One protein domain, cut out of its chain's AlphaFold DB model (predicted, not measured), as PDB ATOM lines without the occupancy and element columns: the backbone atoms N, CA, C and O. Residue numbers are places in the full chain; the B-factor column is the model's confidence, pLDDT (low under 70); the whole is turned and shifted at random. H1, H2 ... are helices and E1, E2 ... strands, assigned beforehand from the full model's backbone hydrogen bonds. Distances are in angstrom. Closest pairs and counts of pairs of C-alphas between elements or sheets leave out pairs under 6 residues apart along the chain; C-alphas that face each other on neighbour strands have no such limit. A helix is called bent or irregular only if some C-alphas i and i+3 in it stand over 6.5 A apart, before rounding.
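This is residues 31 to 71, 206 to 236 and 245 to 324 of the 324 residues of an uncharacterized protein of Spartobacteria bacterium (UniProt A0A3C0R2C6). A sheet of four strands, E3, E7, E4 and E5, has helix H3 packed along one face, and the long helix H6 crosses H3 on the side away from the sheet, its residues 312 to 323 sticking out as an arm. At the other end of the body a small hairpin, E1 and E2, packs with H4, which also packs on H1; H2 and H5 pack together near E3. The printed part has 152 residues, with six named helices and seven named strands in the order E1 E2 H1 H2 E3 E4 E5 E6 E7 H3 H4 H5 H6. The larger sheet is antiparallel, in the order E3 E7 E4 E5, and the class is mixed, helices and strands. The whole is compact, with a radius of gyration of the C-alphas of 16.5 A and spans of 53 by 37 by 31 A.

Find C-alpha 31 at (156.855, 155.490, 263.672), where E1, residues 31 to 33, begins; E2 is 41 to 44. H1, 46 to 55, runs 15.2 A and is irregular, with C-alphas 51 and 54 7.2 A apart. Then come H2, 60 to 63, and E3, 66 to 68. Past a cut, look for E4, 207 to 212, 16.6 A long, E5, 222 to 225, and E6, 227 to 229. Past the second cut, E7, 245 to 249, begins at C-alpha 245 (177.314, 142.315, 251.922). H3, 252 to 262, is 15.3 A, H4, 265 to 274, is 14.6 A, and H5 is 282 to 286. H6, 298 to 323, runs 38.3 A to C-alpha 323 (182.437, 150.811, 221.784).

Begin with the sheet: N 67 and O 246 of E3 and E7 are 2.8 A apart, N 209 and O 247 of E4 and E7 2.9 A, and N 210 and O 223 of the hairpin E4 and E5 2.8 A, within hydrogen-bond range. H3 is on this sheet in two layers, a helix layer over one face, at a height of 8.1 A; it runs along the strands, at 4 degrees to E4 on the local plane. H5 is on the same face. H6 touches H3 with residues 300 to 308 alone, about perpendicular at 87 degrees; the closest C-alphas are Tyr 257 and Ala 304, 3.9 A. H2 touches H5, closest C-alphas Leu 63 and Phe 285, 5.2 A. H1 touches H4, about perpendicular at 76 degrees, closest C-alphas Ile 52 and Ile 270, 6.0 A. In the hairpin E1 and E2, N 42 and O 32 are 2.8 A apart; the closest C-alphas of E2 and H4 are Phe 42 and Phe 274, 4.3 A. E5 runs on into E6 at 66 degrees; E6 pairs with no named strand. Every O i to N i+4 pair is within hydrogen-bond range in H3, H4 and H6; H1 has 4 of 6, H5 0 of 1 but 2 of 2 O i to N i+3 pairs, and H2 is too short for an O i to N i+4 pair.

The C-alphas farthest apart are Thr 37 and Leu 324, 55.1 A. Residues 72 to 205 and 237 to 244 are cut out, with gaps of 19.6 A and 19.2 A between C-alphas. The link from H5 to H6 is long, with 11 residues. Residues 229 to 234 and 312 to 324 stand free. The mean pLDDT of the printed part is 88.1; it is under 70 at residues 229 to 233, 276 to 278 and 316 to 324.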
ATOM      1  N   ALA A  31     155.781 156.359 263.231       90.19
ATOM      2  CA  ALA A  31     156.855 155.490 263.672       90.19
ATOM      3  C   ALA A  31     156.238 154.254 264.326       90.19
ATOM      4  O   ALA A  31     155.415 154.380 265.229       90.19
ATOM      5  N   GLU A  32     156.622 153.070 263.868       89.56
ATOM      6  CA  GLU A  32     156.185 151.806 264.458       89.56
ATOM      7  C   GLU A  32     157.321 150.780 264.430       89.56
ATOM      8  O   GLU A  32     158.181 150.850 263.551       89.56
ATOM      9  N   PRO A  33     157.356 149.808 265.352       89.06
ATOM     10  CA  PRO A  33     158.372 148.767 265.307       89.06
ATOM     11  C   PRO A  33     158.299 147.950 264.004       89.06
ATOM     12  O   PRO A  33     157.218 147.521 263.569       89.06
ATOM     13  N   ILE A  34     159.458 147.719 263.374       85.88
ATOM     14  CA  ILE A  34     159.553 146.972 262.110       85.88
ATOM     15  C   ILE A  34     159.181 145.493 262.289       85.88
ATOM     16  O   ILE A  34     158.624 144.881 261.381       85.88
ATOM     17  N   ASN A  35     159.454 144.926 263.466       82.88
ATOM     18  CA  ASN A  35     159.191 143.531 263.800       82.88
ATOM     19  C   ASN A  35     158.924 143.344 265.309       82.88
ATOM     20  O   ASN A  35     159.776 142.838 266.036       82.88
ATOM     21  N   GLY A  36     157.753 143.788 265.781       82.19
ATOM     22  CA  GLY A  36     157.333 143.661 267.184       82.19
ATOM     23  C   GLY A  36     158.070 144.591 268.156       82.19
ATOM     24  O   GLY A  36     159.008 145.300 267.781       82.19
ATOM     25  N   THR A  37     157.623 144.620 269.410       86.31
ATOM     26  CA  THR A  37     158.202 145.458 270.475       86.31
ATOM     27  C   THR A  37     159.705 145.202 270.633       86.31
ATOM     28  O   THR A  37     160.151 144.059 270.602       86.31
ATOM     29  N   GLY A  38     160.498 146.269 270.771       85.06
ATOM     30  CA  GLY A  38     161.962 146.195 270.909       85.06
ATOM     31  C   GLY A  38     162.744 146.137 269.587       85.06
ATOM     32  O   GLY A  38     163.967 146.266 269.594       85.06
ATOM     33  N   SER A  39     162.072 145.993 268.441       86.00
ATOM     34  CA  SER A  39     162.719 146.114 267.128       86.00
ATOM     35  C   SER A  39     162.943 147.582 266.718       86.00
ATOM     36  O   SER A  39     162.277 148.479 267.246       86.00
ATOM     37  N   PRO A  40     163.858 147.863 265.765       86.31
ATOM     38  CA  PRO A  40     164.046 149.212 265.240       86.31
ATOM     39  C   PRO A  40     162.741 149.827 264.722       86.31
ATOM     40  O   PRO A  40     161.894 149.139 264.152       86.31
ATOM     41  N   LEU A  41     162.605 151.143 264.872       88.88
ATOM     42  CA  LEU A  41     161.452 151.861 264.343       88.88
ATOM     43  C   LEU A  41     161.541 151.971 262.818       88.88
ATOM     44  O   LEU A  41     162.542 152.424 262.263       88.88
ATOM     45  N   PHE A  42     160.459 151.583 262.160       89.56
ATOM     46  CA  PHE A  42     160.140 151.979 260.805       89.56
ATOM     47  C   PHE A  42     159.438 153.335 260.837       89.56
ATOM     48  O   PHE A  42     158.443 153.503 261.539       89.56
ATOM     49  N   THR A  43     159.944 154.289 260.063       89.94
ATOM     50  CA  THR A  43     159.369 155.629 259.921       89.94
ATOM     51  C   THR A  43     158.859 155.841 258.499       89.94
ATOM     52  O   THR A  43     159.607 155.691 257.535       89.94
ATOM     53  N   GLY A  44     157.577 156.177 258.346       89.88
ATOM     54  CA  GLY A  44     156.955 156.302 257.026       89.88
ATOM     55  C   GLY A  44     155.538 156.866 257.058       89.88
ATOM     56  O   GLY A  44     155.001 157.204 258.114       89.88
ATOM     57  N   THR A  45     154.930 157.012 255.883       89.75
ATOM     58  CA  THR A  45     153.514 157.385 255.761       89.75
ATOM     59  C   THR A  45     152.602 156.213 256.149       89.75
ATOM     60  O   THR A  45     153.054 155.078 256.303       89.75
ATOM     61  N   ARG A  46     151.289 156.458 256.273       87.75
ATOM     62  CA  ARG A  46     150.306 155.377 256.475       87.75
ATOM     63  C   ARG A  46     150.371 154.338 255.349       87.75
ATOM     64  O   ARG A  46     150.316 153.141 255.625       87.75
ATOM     65  N   ASP A  47     150.527 154.790 254.110       87.56
ATOM     66  CA  ASP A  47     150.640 153.911 252.944       87.56
ATOM     67  C   ASP A  47     151.918 153.077 252.987       87.56
ATOM     68  O   ASP A  47     151.899 151.896 252.641       87.56
ATOM     69  N   ASP A  48     153.022 153.658 253.465       88.00
ATOM     70  CA  ASP A  48     154.261 152.914 253.663       88.00
ATOM     71  C   ASP A  48     154.079 151.819 254.723       88.00
ATOM     72  O   ASP A  48     154.402 150.662 254.460       88.00
ATOM     73  N   THR A  49     153.475 152.141 255.872       86.56
ATOM     74  CA  THR A  49     153.128 151.165 256.921       86.56
ATOM     75  C   THR A  49     152.280 150.005 256.380       86.56
ATOM     76  O   THR A  49     152.556 148.835 256.663       86.56
ATOM     77  N   LEU A  50     151.271 150.294 255.552       86.19
ATOM     78  CA  LEU A  50     150.448 149.258 254.920       86.19
ATOM     79  C   LEU A  50     151.256 148.408 253.929       86.19
ATOM     80  O   LEU A  50     151.124 147.182 253.919       86.19
ATOM     81  N   ALA A  51     152.123 149.040 253.134       83.00
ATOM     82  CA  ALA A  51     152.950 148.366 252.138       83.00
ATOM     83  C   ALA A  51     153.969 147.398 252.760       83.00
ATOM     84  O   ALA A  51     154.288 146.375 252.151       83.00
ATOM     85  N   ILE A  52     154.471 147.691 253.964       86.44
ATOM     86  CA  ILE A  52     155.449 146.830 254.639       86.44
ATOM     87  C   ILE A  52     154.814 145.679 255.425       86.44
ATOM     88  O   ILE A  52     155.517 144.735 255.776       86.44
ATOM     89  N   ARG A  53     153.499 145.716 255.697       86.25
ATOM     90  CA  ARG A  53     152.831 144.790 256.633       86.25
ATOM     91  C   ARG A  53     153.095 143.316 256.322       86.25
ATOM     92  O   ARG A  53     153.354 142.539 257.231       86.25
ATOM     93  N   ARG A  54     153.059 142.938 255.039       86.12
ATOM     94  CA  ARG A  54     153.296 141.555 254.575       86.12
ATOM     95  C   ARG A  54     154.769 141.140 254.569       86.12
ATOM     96  O   ARG A  54     155.060 139.966 254.391       86.12
ATOM     97  N   PHE A  55     155.678 142.097 254.727       85.88
ATOM     98  CA  PHE A  55     157.117 141.867 254.762       85.88
ATOM     99  C   PHE A  55     157.681 141.914 256.181       85.88
ATOM    100  O   PHE A  55     158.870 141.664 256.338       85.88
ATOM    101  N   LYS A  56     156.880 142.219 257.208       87.31
ATOM    102  CA  LYS A  56     157.337 142.147 258.599       87.31
ATOM    103  C   LYS A  56     157.637 140.698 258.983       87.31
ATOM    104  O   LYS A  56     156.906 139.788 258.601       87.31
ATOM    105  N   GLY A  57     158.706 140.506 259.742       88.62
ATOM    106  CA  GLY A  57     159.172 139.200 260.195       88.62
ATOM    107  C   GLY A  57     160.650 139.009 259.893       88.62
ATOM    108  O   GLY A  57     161.382 139.974 259.685       88.62
ATOM    109  N   SER A  58     161.097 137.761 259.866       91.19
ATOM    110  CA  SER A  58     162.486 137.410 259.591       91.19
ATOM    111  C   SER A  58     162.562 136.235 258.622       91.19
ATOM    112  O   SER A  58     161.652 135.410 258.540       91.19
ATOM    113  N   CYS A  59     163.664 136.147 257.886       94.31
ATOM    114  CA  CYS A  59     164.014 134.976 257.099       94.31
ATOM    115  C   CYS A  59     165.346 134.416 257.594       94.31
ATOM    116  O   CYS A  59     166.415 134.823 257.138       94.31
ATOM    117  N   LYS A  60     165.280 133.462 258.532       95.00
ATOM    118  CA  LYS A  60     166.473 132.821 259.102       95.00
ATOM    119  C   LYS A  60     167.325 132.121 258.036       95.00
ATOM    120  O   LYS A  60     168.540 132.261 258.054       95.00
ATOM    121  N   TYR A  61     166.694 131.464 257.059       96.44
ATOM    122  CA  TYR A  61     167.393 130.765 255.974       96.44
ATOM    123  C   TYR A  61     168.358 131.675 255.194       96.44
ATOM    124  O   TYR A  61     169.512 131.296 254.985       96.44
ATOM    125  N   TYR A  62     167.899 132.868 254.796       97.06
ATOM    126  CA  TYR A  62     168.733 133.852 254.100       97.06
ATOM    127  C   TYR A  62     169.649 134.618 255.049       97.06
ATOM    128  O   TYR A  62     170.774 134.937 254.670       97.06
ATOM    129  N   LEU A  63     169.217 134.879 256.285       95.81
ATOM    130  CA  LEU A  63     170.055 135.532 257.288       95.81
ATOM    131  C   LEU A  63     171.323 134.719 257.587       95.81
ATOM    132  O   LEU A  63     172.408 135.288 257.570       95.81
ATOM    133  N   ASP A  64     171.195 133.404 257.788       95.69
ATOM    134  CA  ASP A  64     172.317 132.505 258.106       95.69
ATOM    135  C   ASP A  64     173.299 132.323 256.934       95.69
ATOM    136  O   ASP A  64     174.430 131.897 257.136       95.69
ATOM    137  N   ARG A  65     172.862 132.635 255.707       96.75
ATOM    138  CA  ARG A  65     173.663 132.571 254.468       96.75
ATOM    139  C   ARG A  65     174.154 133.939 254.007       96.75
ATOM    140  O   ARG A  65     174.737 134.063 252.927       96.75
ATOM    141  N   SER A  66     173.860 134.976 254.789       97.00
ATOM    142  CA  SER A  66     174.279 136.335 254.497       97.00
ATOM    143  C   SER A  66     175.540 136.669 255.273       97.00
ATOM    144  O   SER A  66     175.582 136.540 256.495       97.00
ATOM    145  N   HIS A  67     176.548 137.163 254.568       96.69
ATOM    146  CA  HIS A  67     177.857 137.462 255.129       96.69
ATOM    147  C   HIS A  67     178.353 138.817 254.636       96.69
ATOM    148  O   HIS A  67     177.902 139.347 253.616       96.69
ATOM    149  N   LYS A  68     179.289 139.393 255.386       96.50
ATOM    150  CA  LYS A  68     180.092 140.512 254.902       96.50
ATOM    151  C   LYS A  68     181.094 139.989 253.866       96.50
ATOM    152  O   LYS A  68     181.486 138.825 253.920       96.50
ATOM    153  N   GLY A  69     181.463 140.828 252.907       96.94
ATOM    154  CA  GLY A  69     182.581 140.561 252.012       96.94
ATOM    155  C   GLY A  69     183.913 140.546 252.759       96.94
ATOM    156  O   GLY A  69     184.011 140.950 253.917       96.94
ATOM    157  N   THR A  70     184.947 140.088 252.070       97.19
ATOM    158  CA  THR A  70     186.256 139.796 252.641       97.19
ATOM    159  C   THR A  70     186.981 141.049 253.125       97.19
ATOM    160  O   THR A  70     187.119 142.039 252.397       97.19
ATOM    161  N   THR A  71     187.517 140.977 254.345       96.94
ATOM    162  CA  THR A  71     188.224 142.075 255.007       96.94
ATOM    163  C   THR A  71     189.731 141.832 254.999       96.94
ATOM    164  O   THR A  71     190.270 141.030 255.763       96.94
ATOM    165  N   LYS A 206     178.786 129.546 244.393       94.75
ATOM    166  CA  LYS A 206     178.715 129.895 242.971       94.75
ATOM    167  C   LYS A 206     177.895 131.143 242.688       94.75
ATOM    168  O   LYS A 206     178.313 131.929 241.840       94.75
ATOM    169  N   PHE A 207     176.761 131.337 243.352       97.75
ATOM    170  CA  PHE A 207     175.902 132.496 243.132       97.75
ATOM    171  C   PHE A 207     175.854 133.351 244.384       97.75
ATOM    172  O   PHE A 207     175.676 132.852 245.493       97.75
ATOM    173  N   LYS A 208     176.018 134.659 244.210       98.19
ATOM    174  CA  LYS A 208     175.945 135.615 245.311       98.19
ATOM    175  C   LYS A 208     175.038 136.764 244.924       98.19
ATOM    176  O   LYS A 208     175.225 137.372 243.872       98.19
ATOM    177  N   VAL A 209     174.080 137.084 245.780       98.50
ATOM    178  CA  VAL A 209     173.333 138.341 245.691       98.50
ATOM    179  C   VAL A 209     174.085 139.368 246.516       98.50
ATOM    180  O   VAL A 209     174.198 139.196 247.723       98.50
ATOM    181  N   VAL A 210     174.610 140.412 245.883       98.12
ATOM    182  CA  VAL A 210     175.469 141.413 246.526       98.12
ATOM    183  C   VAL A 210     174.813 142.779 246.606       98.12
ATOM    184  O   VAL A 210     174.095 143.182 245.688       98.12
ATOM    185  N   TRP A 211     175.091 143.511 247.684       96.94
ATOM    186  CA  TRP A 211     174.677 144.900 247.874       96.94
ATOM    187  C   TRP A 211     175.710 145.692 248.682       96.94
ATOM    188  O   TRP A 211     176.453 145.146 249.494       96.94
ATOM    189  N   MET A 212     175.753 147.006 248.462       94.56
ATOM    190  CA  MET A 212     176.656 147.909 249.178       94.56
ATOM    191  C   MET A 212     176.225 148.086 250.639       94.56
ATOM    192  O   MET A 212     175.039 148.306 250.904       94.56
ATOM    193  N   GLU A 213     177.200 148.090 251.552       91.94
ATOM    194  CA  GLU A 213     177.034 148.487 252.957       91.94
ATOM    195  C   GLU A 213     176.524 149.931 253.060       91.94
ATOM    196  O   GLU A 213     175.594 150.226 253.810       91.94
ATOM    197  N   GLN A 214     177.123 150.838 252.285       89.12
ATOM    198  CA  GLN A 214     176.800 152.262 252.290       89.12
ATOM    199  C   GLN A 214     176.125 152.645 250.975       89.12
ATOM    200  O   GLN A 214     176.770 152.834 249.948       89.12
ATOM    201  N   GLN A 215     174.802 152.763 251.004       89.94
ATOM    202  CA  GLN A 215     174.006 153.270 249.892       89.94
ATOM    203  C   GLN A 215     172.718 153.895 250.419       89.94
ATOM    204  O   GLN A 215     172.237 153.532 251.490       89.94
ATOM    205  N   ASN A 216     172.128 154.810 249.650       88.56
ATOM    206  CA  ASN A 216     170.829 155.376 249.997       88.56
ATOM    207  C   ASN A 216     169.753 154.266 249.966       88.56
ATOM    208  O   ASN A 216     169.482 153.737 248.881       88.56
ATOM    209  N   PRO A 217     169.085 153.949 251.094       87.81
ATOM    210  CA  PRO A 217     168.085 152.881 251.151       87.81
ATOM    211  C   PRO A 217     166.908 153.072 250.173       87.81
ATOM    212  O   PRO A 217     166.410 152.104 249.597       87.81
ATOM    213  N   LYS A 218     166.512 154.322 249.886       85.31
ATOM    214  CA  LYS A 218     165.459 154.644 248.896       85.31
ATOM    215  C   LYS A 218     165.881 154.311 247.458       85.31
ATOM    216  O   LYS A 218     165.043 154.081 246.581       85.31
ATOM    217  N   ASN A 219     167.190 154.241 247.223       87.75
ATOM    218  CA  ASN A 219     167.818 153.924 245.947       87.75
ATOM    219  C   ASN A 219     168.577 152.596 245.978       87.75
ATOM    220  O   ASN A 219     169.452 152.413 245.134       87.75
ATOM    221  N   PHE A 220     168.205 151.681 246.884       92.44
ATOM    222  CA  PHE A 220     168.872 150.393 247.059       92.44
ATOM    223  C   PHE A 220     169.105 149.660 245.729       92.44
ATOM    224  O   PHE A 220     168.266 149.687 244.808       92.44
ATOM    225  N   ARG A 221     170.277 149.035 245.647       94.31
ATOM    226  CA  ARG A 221     170.802 148.314 244.494       94.31
ATOM    227  C   ARG A 221     171.393 147.000 244.979       94.31
ATOM    228  O   ARG A 221     172.238 146.984 245.876       94.31
ATOM    229  N   ALA A 222     170.960 145.929 244.335       97.38
ATOM    230  CA  ALA A 222     171.588 144.626 244.421       97.38
ATOM    231  C   ALA A 222     171.810 144.044 243.023       97.38
ATOM    232  O   ALA A 222     171.086 144.376 242.073       97.38
ATOM    233  N   ALA A 223     172.782 143.146 242.919       98.19
ATOM    234  CA  ALA A 223     173.087 142.396 241.708       98.19
ATOM    235  C   ALA A 223     173.391 140.935 242.048       98.19
ATOM    236  O   ALA A 223     173.806 140.626 243.164       98.19
ATOM    237  N   VAL A 224     173.173 140.037 241.089       98.38
ATOM    238  CA  VAL A 224     173.673 138.661 241.164       98.38
ATOM    239  C   VAL A 224     175.049 138.621 240.514       98.38
ATOM    240  O   VAL A 224     175.218 139.075 239.382       98.38
ATOM    241  N   ILE A 225     176.019 138.056 241.222       96.81
ATOM    242  CA  ILE A 225     177.359 137.766 240.714       96.81
ATOM    243  C   ILE A 225     177.640 136.270 240.822       96.81
ATOM    244  O   ILE A 225     177.075 135.570 241.665       96.81
ATOM    245  N   SER A 226     178.520 135.779 239.955       94.75
ATOM    246  CA  SER A 226     178.938 134.379 239.945       94.75
ATOM    247  C   SER A 226     180.393 134.267 239.481       94.75
ATOM    248  O   SER A 226     181.259 134.999 239.961       94.75
ATOM    249  N   THR A 227     180.685 133.361 238.553       89.00
ATOM    250  CA  THR A 227     181.975 133.263 237.875       89.00
ATOM    251  C   THR A 227     182.104 134.309 236.775       89.00
ATOM    252  O   THR A 227     181.170 134.496 235.997       89.00
ATOM    253  N   SER A 228     183.288 134.901 236.645       77.44
ATOM    254  CA  SER A 228     183.681 135.701 235.483       77.44
ATOM    255  C   SER A 228     184.833 135.028 234.748       77.44
ATOM    256  O   SER A 228     185.651 134.340 235.369       77.44
ATOM    257  N   ARG A 229     184.914 135.236 233.427       66.19
ATOM    258  CA  ARG A 229     186.172 135.036 232.701       66.19
ATOM    259  C   ARG A 229     187.139 136.103 233.217       66.19
ATOM    260  O   ARG A 229     187.020 137.277 232.887       66.19
ATOM    261  N   SER A 230     188.027 135.685 234.111       66.19
ATOM    262  CA  SER A 230     189.068 136.534 234.684       66.19
ATOM    263  C   SER A 230     190.059 136.967 233.596       66.19
ATOM    264  O   SER A 230     190.211 136.263 232.600       66.19
ATOM    265  N   ALA A 231     190.825 138.040 233.827       61.34
ATOM    266  CA  ALA A 231     192.003 138.384 233.012       61.34
ATOM    267  C   ALA A 231     193.045 137.243 232.932       61.34
ATOM    268  O   ALA A 231     193.911 137.239 232.070       61.34
ATOM    269  N   ILE A 232     192.929 136.253 233.821       66.31
ATOM    270  CA  ILE A 232     193.727 135.021 233.868       66.31
ATOM    271  C   ILE A 232     193.259 134.007 232.789       66.31
ATOM    272  O   ILE A 232     193.810 132.925 232.666       66.31
ATOM    273  N   GLY A 233     192.193 134.284 232.027       66.94
ATOM    274  CA  GLY A 233     191.607 133.346 231.053       66.94
ATOM    275  C   GLY A 233     190.823 132.186 231.686       66.94
ATOM    276  O   GLY A 233     190.007 131.544 231.026       66.94
ATOM    277  N   VAL A 234     190.989 131.967 232.993       74.94
ATOM    278  CA  VAL A 234     190.275 130.962 233.787       74.94
ATOM    279  C   VAL A 234     188.997 131.555 234.388       74.94
ATOM    280  O   VAL A 234     188.972 132.693 234.868       74.94
ATOM    281  N   LYS A 235     187.912 130.771 234.392       84.25
ATOM    282  CA  LYS A 235     186.684 131.136 235.109       84.25
ATOM    283  C   LYS A 235     186.933 131.067 236.614       84.25
ATOM    284  O   LYS A 235     187.161 129.992 237.156       84.25
ATOM    285  N   LYS A 236     186.845 132.211 237.285       91.50
ATOM    286  CA  LYS A 236     186.990 132.330 238.741       91.50
ATOM    287  C   LYS A 236     185.767 133.016 239.330       91.50
ATOM    288  O   LYS A 236     185.127 133.837 238.671       91.50
ATOM    289  N   TYR A 245     177.949 143.475 251.317       97.31
ATOM    290  CA  TYR A 245     177.314 142.315 251.922       97.31
ATOM    291  C   TYR A 245     176.778 141.403 250.825       97.31
ATOM    292  O   TYR A 245     176.402 141.858 249.740       97.31
ATOM    293  N   MET A 246     176.761 140.107 251.106       97.44
ATOM    294  CA  MET A 246     176.351 139.083 250.160       97.44
ATOM    295  C   MET A 246     175.415 138.073 250.803       97.44
ATOM    296  O   MET A 246     175.559 137.758 251.978       97.44
ATOM    297  N   LEU A 247     174.501 137.532 250.005       98.12
ATOM    298  CA  LEU A 247     173.795 136.284 250.260       98.12
ATOM    299  C   LEU A 247     174.343 135.233 249.296       98.12
ATOM    300  O   LEU A 247     174.199 135.396 248.083       98.12
ATOM    301  N   SER A 248     174.950 134.176 249.828       96.88
ATOM    302  CA  SER A 248     175.574 133.114 249.035       96.88
ATOM    303  C   SER A 248     174.640 131.909 248.866       96.88
ATOM    304  O   SER A 248     174.044 131.443 249.837       96.88
ATOM    305  N   LEU A 249     174.493 131.429 247.628       97.12
ATOM    306  CA  LEU A 249     173.507 130.427 247.209       97.12
ATOM    307  C   LEU A 249     174.081 129.481 246.141       97.12
ATOM    308  O   LEU A 249     174.985 129.845 245.379       97.12
ATOM    309  N   ASP A 250     173.498 128.287 246.055       94.31
ATOM    310  CA  ASP A 250     173.857 127.257 245.071       94.31
ATOM    311  C   ASP A 250     172.980 127.293 243.814       94.31
ATOM    312  O   ASP A 250     173.448 126.970 242.722       94.31
ATOM    313  N   ASP A 251     171.723 127.729 243.950       96.81
ATOM    314  CA  ASP A 251     170.779 127.831 242.839       96.81
ATOM    315  C   ASP A 251     170.764 129.239 242.226       96.81
ATOM    316  O   ASP A 251     170.555 130.256 242.898       96.81
ATOM    317  N   GLU A 252     170.945 129.299 240.907       97.56
ATOM    318  CA  GLU A 252     170.917 130.547 240.144       97.56
ATOM    319  C   GLU A 252     169.536 131.210 240.213       97.56
ATOM    320  O   GLU A 252     169.419 132.437 240.280       97.56
ATOM    321  N   SER A 253     168.471 130.407 240.152       98.44
ATOM    322  CA  SER A 253     167.106 130.928 240.096       98.44
ATOM    323  C   SER A 253     166.693 131.534 241.435       98.44
ATOM    324  O   SER A 253     166.138 132.630 241.444       98.44
ATOM    325  N   GLU A 254     167.068 130.912 242.549       98.56
ATOM    326  CA  GLU A 254     166.927 131.452 243.896       98.56
ATOM    327  C   GLU A 254     167.699 132.766 244.054       98.56
ATOM    328  O   GLU A 254     167.129 133.758 244.517       98.56
ATOM    329  N   ALA A 255     168.955 132.832 243.596       98.50
ATOM    330  CA  ALA A 255     169.737 134.068 243.648       98.50
ATOM    331  C   ALA A 255     169.057 135.204 242.867       98.50
ATOM    332  O   ALA A 255     168.927 136.332 243.355       98.50
ATOM    333  N   HIS A 256     168.555 134.910 241.668       98.69
ATOM    334  CA  HIS A 256     167.834 135.894 240.869       98.69
ATOM    335  C   HIS A 256     166.468 136.269 241.453       98.69
ATOM    336  O   HIS A 256     166.112 137.448 241.387       98.69
ATOM    337  N   TYR A 257     165.741 135.329 242.061       98.75
ATOM    338  CA  TYR A 257     164.498 135.594 242.787       98.75
ATOM    339  C   TYR A 257     164.742 136.562 243.948       98.75
ATOM    340  O   TYR A 257     164.102 137.614 244.013       98.75
ATOM    341  N   VAL A 258     165.721 136.277 244.815       98.19
ATOM    342  CA  VAL A 258     166.034 137.160 245.946       98.19
ATOM    343  C   VAL A 258     166.486 138.527 245.439       98.19
ATOM    344  O   VAL A 258     166.000 139.550 245.915       98.19
ATOM    345  N   CYS A 259     167.335 138.580 244.411       98.50
ATOM    346  CA  CYS A 259     167.760 139.841 243.804       98.50
ATOM    347  C   CYS A 259     166.581 140.660 243.236       98.50
ATOM    348  O   CYS A 259     166.573 141.889 243.356       98.50
ATOM    349  N   ALA A 260     165.557 140.011 242.665       98.25
ATOM    350  CA  ALA A 260     164.327 140.677 242.229       98.25
ATOM    351  C   ALA A 260     163.567 141.294 243.412       98.25
ATOM    352  O   ALA A 260     163.184 142.467 243.361       98.25
ATOM    353  N   VAL A 261     163.395 140.525 244.494       96.69
ATOM    354  CA  VAL A 261     162.724 140.987 245.716       96.69
ATOM    355  C   VAL A 261     163.474 142.171 246.327       96.69
ATOM    356  O   VAL A 261     162.855 143.196 246.625       96.69
ATOM    357  N   LEU A 262     164.800 142.075 246.453       95.56
ATOM    358  CA  LEU A 262     165.628 143.113 247.063       95.56
ATOM    359  C   LEU A 262     165.623 144.433 246.276       95.56
ATOM    360  O   LEU A 262     165.621 145.512 246.864       95.56
ATOM    361  N   ASN A 263     165.566 144.369 244.945       96.44
ATOM    362  CA  ASN A 263     165.496 145.559 244.091       96.44
ATOM    363  C   ASN A 263     164.068 146.119 243.919       96.44
ATOM    364  O   ASN A 263     163.880 147.152 243.260       96.44
ATOM    365  N   SER A 264     163.054 145.469 244.497       94.19
ATOM    366  CA  SER A 264     161.658 145.888 244.367       94.19
ATOM    367  C   SER A 264     161.391 147.255 245.011       94.19
ATOM    368  O   SER A 264     162.085 147.716 245.921       94.19
ATOM    369  N   ARG A 265     160.330 147.933 244.553       91.19
ATOM    370  CA  ARG A 265     159.863 149.184 245.179       91.19
ATOM    371  C   ARG A 265     159.463 148.967 246.644       91.19
ATOM    372  O   ARG A 265     159.708 149.848 247.460       91.19
ATOM    373  N   HIS A 266     158.892 147.806 246.968       89.69
ATOM    374  CA  HIS A 266     158.499 147.448 248.332       89.69
ATOM    375  C   HIS A 266     159.713 147.360 249.253       89.69
ATOM    376  O   HIS A 266     159.727 148.019 250.287       89.69
ATOM    377  N   MET A 267     160.773 146.657 248.839       90.31
ATOM    378  CA  MET A 267     161.993 146.569 249.643       90.31
ATOM    379  C   MET A 267     162.634 147.943 249.859       90.31
ATOM    380  O   MET A 267     163.000 148.284 250.978       90.31
ATOM    381  N   ARG A 268     162.685 148.794 248.828       89.94
ATOM    382  CA  ARG A 268     163.206 150.167 248.967       89.94
ATOM    383  C   ARG A 268     162.391 151.034 249.923       89.94
ATOM    384  O   ARG A 268     162.977 151.827 250.653       89.94
ATOM    385  N   ARG A 269     161.063 150.881 249.943       88.25
ATOM    386  CA  ARG A 269     160.200 151.541 250.937       88.25
ATOM    387  C   ARG A 269     160.517 151.056 252.348       88.25
ATOM    388  O   ARG A 269     160.729 151.887 253.222       88.25
ATOM    389  N   ILE A 270     160.624 149.737 252.541       88.25
ATOM    390  CA  ILE A 270     160.972 149.129 253.833       88.25
ATOM    391  C   ILE A 270     162.316 149.680 254.320       88.25
ATOM    392  O   ILE A 270     162.369 150.359 255.344       88.25
ATOM    393  N   LEU A 271     163.385 149.465 253.547       87.56
ATOM    394  CA  LEU A 271     164.740 149.914 253.879       87.56
ATOM    395  C   LEU A 271     164.798 151.428 254.117       87.56
ATOM    396  O   LEU A 271     165.453 151.882 255.053       87.56
ATOM    397  N   GLY A 272     164.070 152.200 253.307       85.69
ATOM    398  CA  GLY A 272     163.933 153.649 253.425       85.69
ATOM    399  C   GLY A 272     163.372 154.132 254.757       85.69
ATOM    400  O   GLY A 272     163.745 155.221 255.175       85.69
ATOM    401  N   GLY A 273     162.513 153.350 255.414       83.88
ATOM    402  CA  GLY A 273     161.910 153.737 256.688       83.88
ATOM    403  C   GLY A 273     162.617 153.188 257.926       83.88
ATOM    404  O   GLY A 273     162.522 153.821 258.975       83.88
ATOM    405  N   PHE A 274     163.340 152.058 257.837       80.81
ATOM    406  CA  PHE A 274     164.015 151.453 259.006       80.81
ATOM    407  C   PHE A 274     165.542 151.664 259.061       80.81
ATOM    408  O   PHE A 274     166.130 151.591 260.143       80.81
ATOM    409  N   LEU A 275     166.201 151.946 257.927       78.06
ATOM    410  CA  LEU A 275     167.661 152.154 257.835       78.06
ATOM    411  C   LEU A 275     168.056 153.599 257.524       78.06
ATOM    412  O   LEU A 275     169.119 153.833 256.951       78.06
ATOM    413  N   VAL A 276     167.230 154.584 257.883       66.44
ATOM    414  CA  VAL A 276     167.549 156.003 257.647       66.44
ATOM    415  C   VAL A 276     168.927 156.334 258.240       66.44
ATOM    416  O   VAL A 276     169.117 156.260 259.451       66.44
ATOM    417  N   GLY A 277     169.897 156.647 257.372       61.34
ATOM    418  CA  GLY A 277     171.272 156.993 257.754       61.34
ATOM    419  C   GLY A 277     172.138 155.837 258.276       61.34
ATOM    420  O   GLY A 277     173.213 156.096 258.809       61.34
ATOM    421  N   LYS A 278     171.702 154.575 258.151       67.31
ATOM    422  CA  LYS A 278     172.409 153.400 258.691       67.31
ATOM    423  C   LYS A 278     173.079 152.566 257.600       67.31
ATOM    424  O   LYS A 278     172.618 152.514 256.461       67.31
ATOM    425  N   GLN A 279     174.147 151.869 257.983       79.19
ATOM    426  CA  GLN A 279     174.780 150.837 257.160       79.19
ATOM    427  C   GLN A 279     173.805 149.676 256.910       79.19
ATOM    428  O   GLN A 279     173.110 149.219 257.823       79.19
ATOM    429  N   ILE A 280     173.756 149.191 255.669       84.88
ATOM    430  CA  ILE A 280     172.862 148.118 255.233       84.88
ATOM    431  C   ILE A 280     173.609 146.783 255.266       84.88
ATOM    432  O   ILE A 280     174.167 146.333 254.267       84.88
ATOM    433  N   GLY A 281     173.616 146.150 256.439       87.25
ATOM    434  CA  GLY A 281     174.216 144.831 256.641       87.25
ATOM    435  C   GLY A 281     173.281 143.651 256.354       87.25
ATOM    436  O   GLY A 281     172.201 143.793 255.780       87.25
ATOM    437  N   THR A 282     173.665 142.469 256.843       86.69
ATOM    438  CA  THR A 282     172.878 141.216 256.755       86.69
ATOM    439  C   THR A 282     171.516 141.295 257.451       86.69
ATOM    440  O   THR A 282     170.609 140.514 257.162       86.69
ATOM    441  N   ALA A 283     171.336 142.281 258.335       82.25
ATOM    442  CA  ALA A 283     170.105 142.520 259.077       82.25
ATOM    443  C   ALA A 283     168.880 142.807 258.190       82.25
ATOM    444  O   ALA A 283     167.761 142.765 258.698       82.25
ATOM    445  N   ILE A 284     169.052 143.024 256.879       88.31
ATOM    446  CA  ILE A 284     167.934 143.084 255.929       88.31
ATOM    447  C   ILE A 284     166.994 141.879 256.084       88.31
ATOM    448  O   ILE A 284     165.787 142.070 256.199       88.31
ATOM    449  N   PHE A 285     167.520 140.660 256.230       92.88
ATOM    450  CA  PHE A 285     166.711 139.445 256.416       92.88
ATOM    451  C   PHE A 285     166.274 139.205 257.868       92.88
ATOM    452  O   PHE A 285     165.429 138.352 258.126       92.88
ATOM    453  N   ARG A 286     166.808 139.964 258.834       89.94
ATOM    454  CA  ARG A 286     166.378 139.898 260.242       89.94
ATOM    455  C   ARG A 286     165.012 140.552 260.454       89.94
ATOM    456  O   ARG A 286     164.280 140.132 261.343       89.94
ATOM    457  N   TYR A 287     164.701 141.569 259.653       87.69
ATOM    458  CA  TYR A 287     163.482 142.374 259.783       87.69
ATOM    459  C   TYR A 287     162.587 142.336 258.543       87.69
ATOM    460  O   TYR A 287     161.587 143.052 258.492       87.69
ATOM    461  N   THR A 288     162.943 141.518 257.545       87.81
ATOM    462  CA  THR A 288     162.096 141.285 256.377       87.81
ATOM    463  C   THR A 288     161.827 139.800 256.153       87.81
ATOM    464  O   THR A 288     162.740 138.980 256.045       87.81
ATOM    465  N   ALA A 289     160.546 139.450 256.050       89.44
ATOM    466  CA  ALA A 289     160.049 138.111 255.759       89.44
ATOM    467  C   ALA A 289     160.111 137.810 254.252       89.44
ATOM    468  O   ALA A 289     159.094 137.614 253.585       89.44
ATOM    469  N   VAL A 290     161.321 137.795 253.688       92.94
ATOM    470  CA  VAL A 290     161.526 137.311 252.315       92.94
ATOM    471  C   VAL A 290     161.318 135.799 252.308       92.94
ATOM    472  O   VAL A 290     162.113 135.059 252.887       92.94
ATOM    473  N   ARG A 291     160.239 135.332 251.670       94.06
ATOM    474  CA  ARG A 291     159.934 133.898 251.573       94.06
ATOM    475  C   ARG A 291     161.051 133.179 250.828       94.06
ATOM    476  O   ARG A 291     161.563 133.720 249.847       94.06
ATOM    477  N   ARG A 292     161.390 131.967 251.274       95.94
ATOM    478  CA  ARG A 292     162.332 131.102 250.563       95.94
ATOM    479  C   ARG A 292     161.816 130.823 249.151       95.94
ATOM    480  O   ARG A 292     160.608 130.681 248.951       95.94
ATOM    481  N   TYR A 293     162.735 130.776 248.198       97.81
ATOM    482  CA  TYR A 293     162.436 130.398 246.830       97.81
ATOM    483  C   TYR A 293     161.802 129.007 246.780       97.81
ATOM    484  O   TYR A 293     162.145 128.112 247.549       97.81
ATOM    485  N   ASP A 294     160.858 128.858 245.861       98.00
ATOM    486  CA  ASP A 294     160.114 127.628 245.622       98.00
ATOM    487  C   ASP A 294     159.991 127.511 244.108       98.00
ATOM    488  O   ASP A 294     159.364 128.359 243.471       98.00
ATOM    489  N   SER A 295     160.649 126.506 243.539       96.62
ATOM    490  CA  SER A 295     160.704 126.289 242.094       96.62
ATOM    491  C   SER A 295     159.356 125.876 241.503       96.62
ATOM    492  O   SER A 295     159.138 126.081 240.311       96.62
ATOM    493  N   SER A 296     158.435 125.347 242.317       97.75
ATOM    494  CA  SER A 296     157.069 125.016 241.897       97.75
ATOM    495  C   SER A 296     156.154 126.248 241.860       97.75
ATOM    496  O   SER A 296     155.111 126.251 241.199       97.75
ATOM    497  N   ASN A 297     156.562 127.337 242.518       98.31
ATOM    498  CA  ASN A 297     155.801 128.572 242.567       98.31
ATOM    499  C   ASN A 297     156.064 129.436 241.325       98.31
ATOM    500  O   ASN A 297     157.127 130.040 241.157       98.31
ATOM    501  N   ARG A 298     155.037 129.569 240.477       98.19
ATOM    502  CA  ARG A 298     155.107 130.344 239.227       98.19
ATOM    503  C   ARG A 298     155.536 131.801 239.434       98.19
ATOM    504  O   ARG A 298     156.322 132.306 238.639       98.19
ATOM    505  N   LEU A 299     155.096 132.457 240.513       97.81
ATOM    506  CA  LEU A 299     155.473 133.847 240.808       97.81
ATOM    507  C   LEU A 299     156.951 133.966 241.193       97.81
ATOM    508  O   LEU A 299     157.618 134.935 240.830       97.81
ATOM    509  N   HIS A 300     157.488 132.984 241.919       98.31
ATOM    510  CA  HIS A 300     158.907 132.961 242.266       98.31
ATOM    511  C   HIS A 300     159.773 132.786 241.010       98.31
ATOM    512  O   HIS A 300     160.735 133.535 240.815       98.31
ATOM    513  N   ALA A 301     159.395 131.852 240.133       98.31
ATOM    514  CA  ALA A 301     160.061 131.639 238.850       98.31
ATOM    515  C   ALA A 301     159.992 132.887 237.947       98.31
ATOM    516  O   ALA A 301     160.985 133.266 237.317       98.31
ATOM    517  N   GLU A 302     158.850 133.578 237.926       98.44
ATOM    518  CA  GLU A 302     158.678 134.823 237.176       98.44
ATOM    519  C   GLU A 302     159.598 135.939 237.692       98.44
ATOM    520  O   GLU A 302     160.300 136.573 236.899       98.44
ATOM    521  N   LEU A 303     159.675 136.140 239.012       98.31
ATOM    522  CA  LEU A 303     160.583 137.111 239.632       98.31
ATOM    523  C   LEU A 303     162.053 136.815 239.307       98.31
ATOM    524  O   LEU A 303     162.800 137.728 238.935       98.31
ATOM    525  N   ALA A 304     162.466 135.546 239.380       98.62
ATOM    526  CA  ALA A 304     163.802 135.133 238.961       98.62
ATOM    527  C   ALA A 304     164.057 135.482 237.484       98.62
ATOM    528  O   ALA A 304     165.094 136.056 237.141       98.62
ATOM    529  N   SER A 305     163.086 135.209 236.609       98.44
ATOM    530  CA  SER A 305     163.166 135.522 235.180       98.44
ATOM    531  C   SER A 305     163.266 137.030 234.911       98.44
ATOM    532  O   SER A 305     164.104 137.454 234.109       98.44
ATOM    533  N   ILE A 306     162.498 137.865 235.623       98.31
ATOM    534  CA  ILE A 306     162.590 139.337 235.550       98.31
ATOM    535  C   ILE A 306     164.008 139.800 235.889       98.31
ATOM    536  O   ILE A 306     164.601 140.579 235.139       98.31
ATOM    537  N   SER A 307     164.581 139.292 236.982       98.44
ATOM    538  CA  SER A 307     165.948 139.623 237.383       98.44
ATOM    539  C   SER A 307     166.970 139.186 236.332       98.44
ATOM    540  O   SER A 307     167.818 139.992 235.947       98.44
ATOM    541  N   LYS A 308     166.874 137.962 235.793       98.06
ATOM    542  CA  LYS A 308     167.763 137.479 234.717       98.06
ATOM    543  C   LYS A 308     167.697 138.377 233.477       98.06
ATOM    544  O   LYS A 308     168.738 138.771 232.949       98.06
ATOM    545  N   ARG A 309     166.492 138.757 233.031       97.88
ATOM    546  CA  ARG A 309     166.306 139.674 231.890       97.88
ATOM    547  C   ARG A 309     166.889 141.059 232.163       97.88
ATOM    548  O   ARG A 309     167.562 141.607 231.292       97.88
ATOM    549  N   ALA A 310     166.688 141.596 233.367       97.19
ATOM    550  CA  ALA A 310     167.248 142.885 233.761       97.19
ATOM    551  C   ALA A 310     168.786 142.882 233.716       97.19
ATOM    552  O   ALA A 310     169.372 143.808 233.160       97.19
ATOM    553  N   HIS A 311     169.435 141.815 234.203       96.62
ATOM    554  CA  HIS A 311     170.895 141.673 234.118       96.62
ATOM    555  C   HIS A 311     171.390 141.618 232.671       96.62
ATOM    556  O   HIS A 311     172.315 142.346 232.313       96.62
ATOM    557  N   ARG A 312     170.741 140.819 231.813       94.50
ATOM    558  CA  ARG A 312     171.101 140.728 230.385       94.50
ATOM    559  C   ARG A 312     170.952 142.065 229.659       94.50
ATOM    560  O   ARG A 312     171.829 142.443 228.892       94.50
ATOM    561  N   SER A 313     169.858 142.788 229.905       92.31
ATOM    562  CA  SER A 313     169.615 144.103 229.299       92.31
ATOM    563  C   SER A 313     170.691 145.114 229.703       92.31
ATOM    564  O   SER A 313     171.238 145.800 228.845       92.31
ATOM    565  N   ARG A 314     171.051 145.155 230.990       90.06
ATOM    566  CA  ARG A 314     172.079 146.066 231.504       90.06
ATOM    567  C   ARG A 314     173.484 145.738 231.008       90.06
ATOM    568  O   ARG A 314     174.240 146.668 230.749       90.06
ATOM    569  N   ALA A 315     173.821 144.454 230.879       83.25
ATOM    570  CA  ALA A 315     175.112 144.024 230.346       83.25
ATOM    571  C   ALA A 315     175.316 144.529 228.907       83.25
ATOM    572  O   ALA A 315     176.332 145.151 228.617       83.25
ATOM    573  N   ARG A 316     174.294 144.390 228.049       69.81
ATOM    574  CA  ARG A 316     174.333 144.898 226.665       69.81
ATOM    575  C   ARG A 316     174.544 146.412 226.600       69.81
ATOM    576  O   ARG A 316     175.349 146.885 225.812       69.81
ATOM    577  N   THR A 317     173.861 147.183 227.451       65.25
ATOM    578  CA  THR A 317     174.031 148.647 227.486       65.25
ATOM    579  C   THR A 317     175.437 149.071 227.925       65.25
ATOM    580  O   THR A 317     175.919 150.112 227.485       65.25
ATOM    581  N   ALA A 318     176.095 148.296 228.793       59.50
ATOM    582  CA  ALA A 318     177.477 148.562 229.193       59.50
ATOM    583  C   ALA A 318     178.465 148.293 228.043       59.50
ATOM    584  O   ALA A 318     179.366 149.100 227.821       59.50
ATOM    585  N   GLU A 319     178.253 147.227 227.266       51.19
ATOM    586  CA  GLU A 319     179.062 146.914 226.078       51.19
ATOM    587  C   GLU A 319     178.935 148.005 225.002       51.19
ATOM    588  O   GLU A 319     179.947 148.501 224.517       51.19
ATOM    589  N   THR A 320     177.719 148.474 224.695       40.91
ATOM    590  CA  THR A 320     177.505 149.545 223.698       40.91
ATOM    591  C   THR A 320     178.178 150.868 224.080       40.91
ATOM    592  O   THR A 320     178.644 151.587 223.206       40.91
ATOM    593  N   ARG A 321     178.274 151.191 225.377       35.19
ATOM    594  CA  ARG A 321     178.963 152.402 225.862       35.19
ATOM    595  C   ARG A 321     180.488 152.301 225.869       35.19
ATOM    596  O   ARG A 321     181.134 153.312 226.081       35.19
ATOM    597  N   THR A 322     181.045 151.104 225.710       39.31
ATOM    598  CA  THR A 322     182.502 150.892 225.660       39.31
ATOM    599  C   THR A 322     183.026 150.928 224.215       39.31
ATOM    600  O   THR A 322     184.228 151.013 224.001       39.31
ATOM    601  N   ILE A 323     182.127 150.849 223.225       33.94
ATOM    602  CA  ILE A 323     182.437 150.811 221.784       33.94
ATOM    603  C   ILE A 323     182.253 152.194 221.113       33.94
ATOM    604  O   ILE A 323     182.695 152.381 219.982       33.94
ATOM    605  N   LEU A 324     181.629 153.157 221.801       28.58
ATOM    606  CA  LEU A 324     181.453 154.552 221.365       28.58
ATOM    607  C   LEU A 324     182.418 155.472 222.114       28.58
ATOM    608  O   LEU A 324     182.923 156.418 221.479       28.58
TER     609      LEU A 324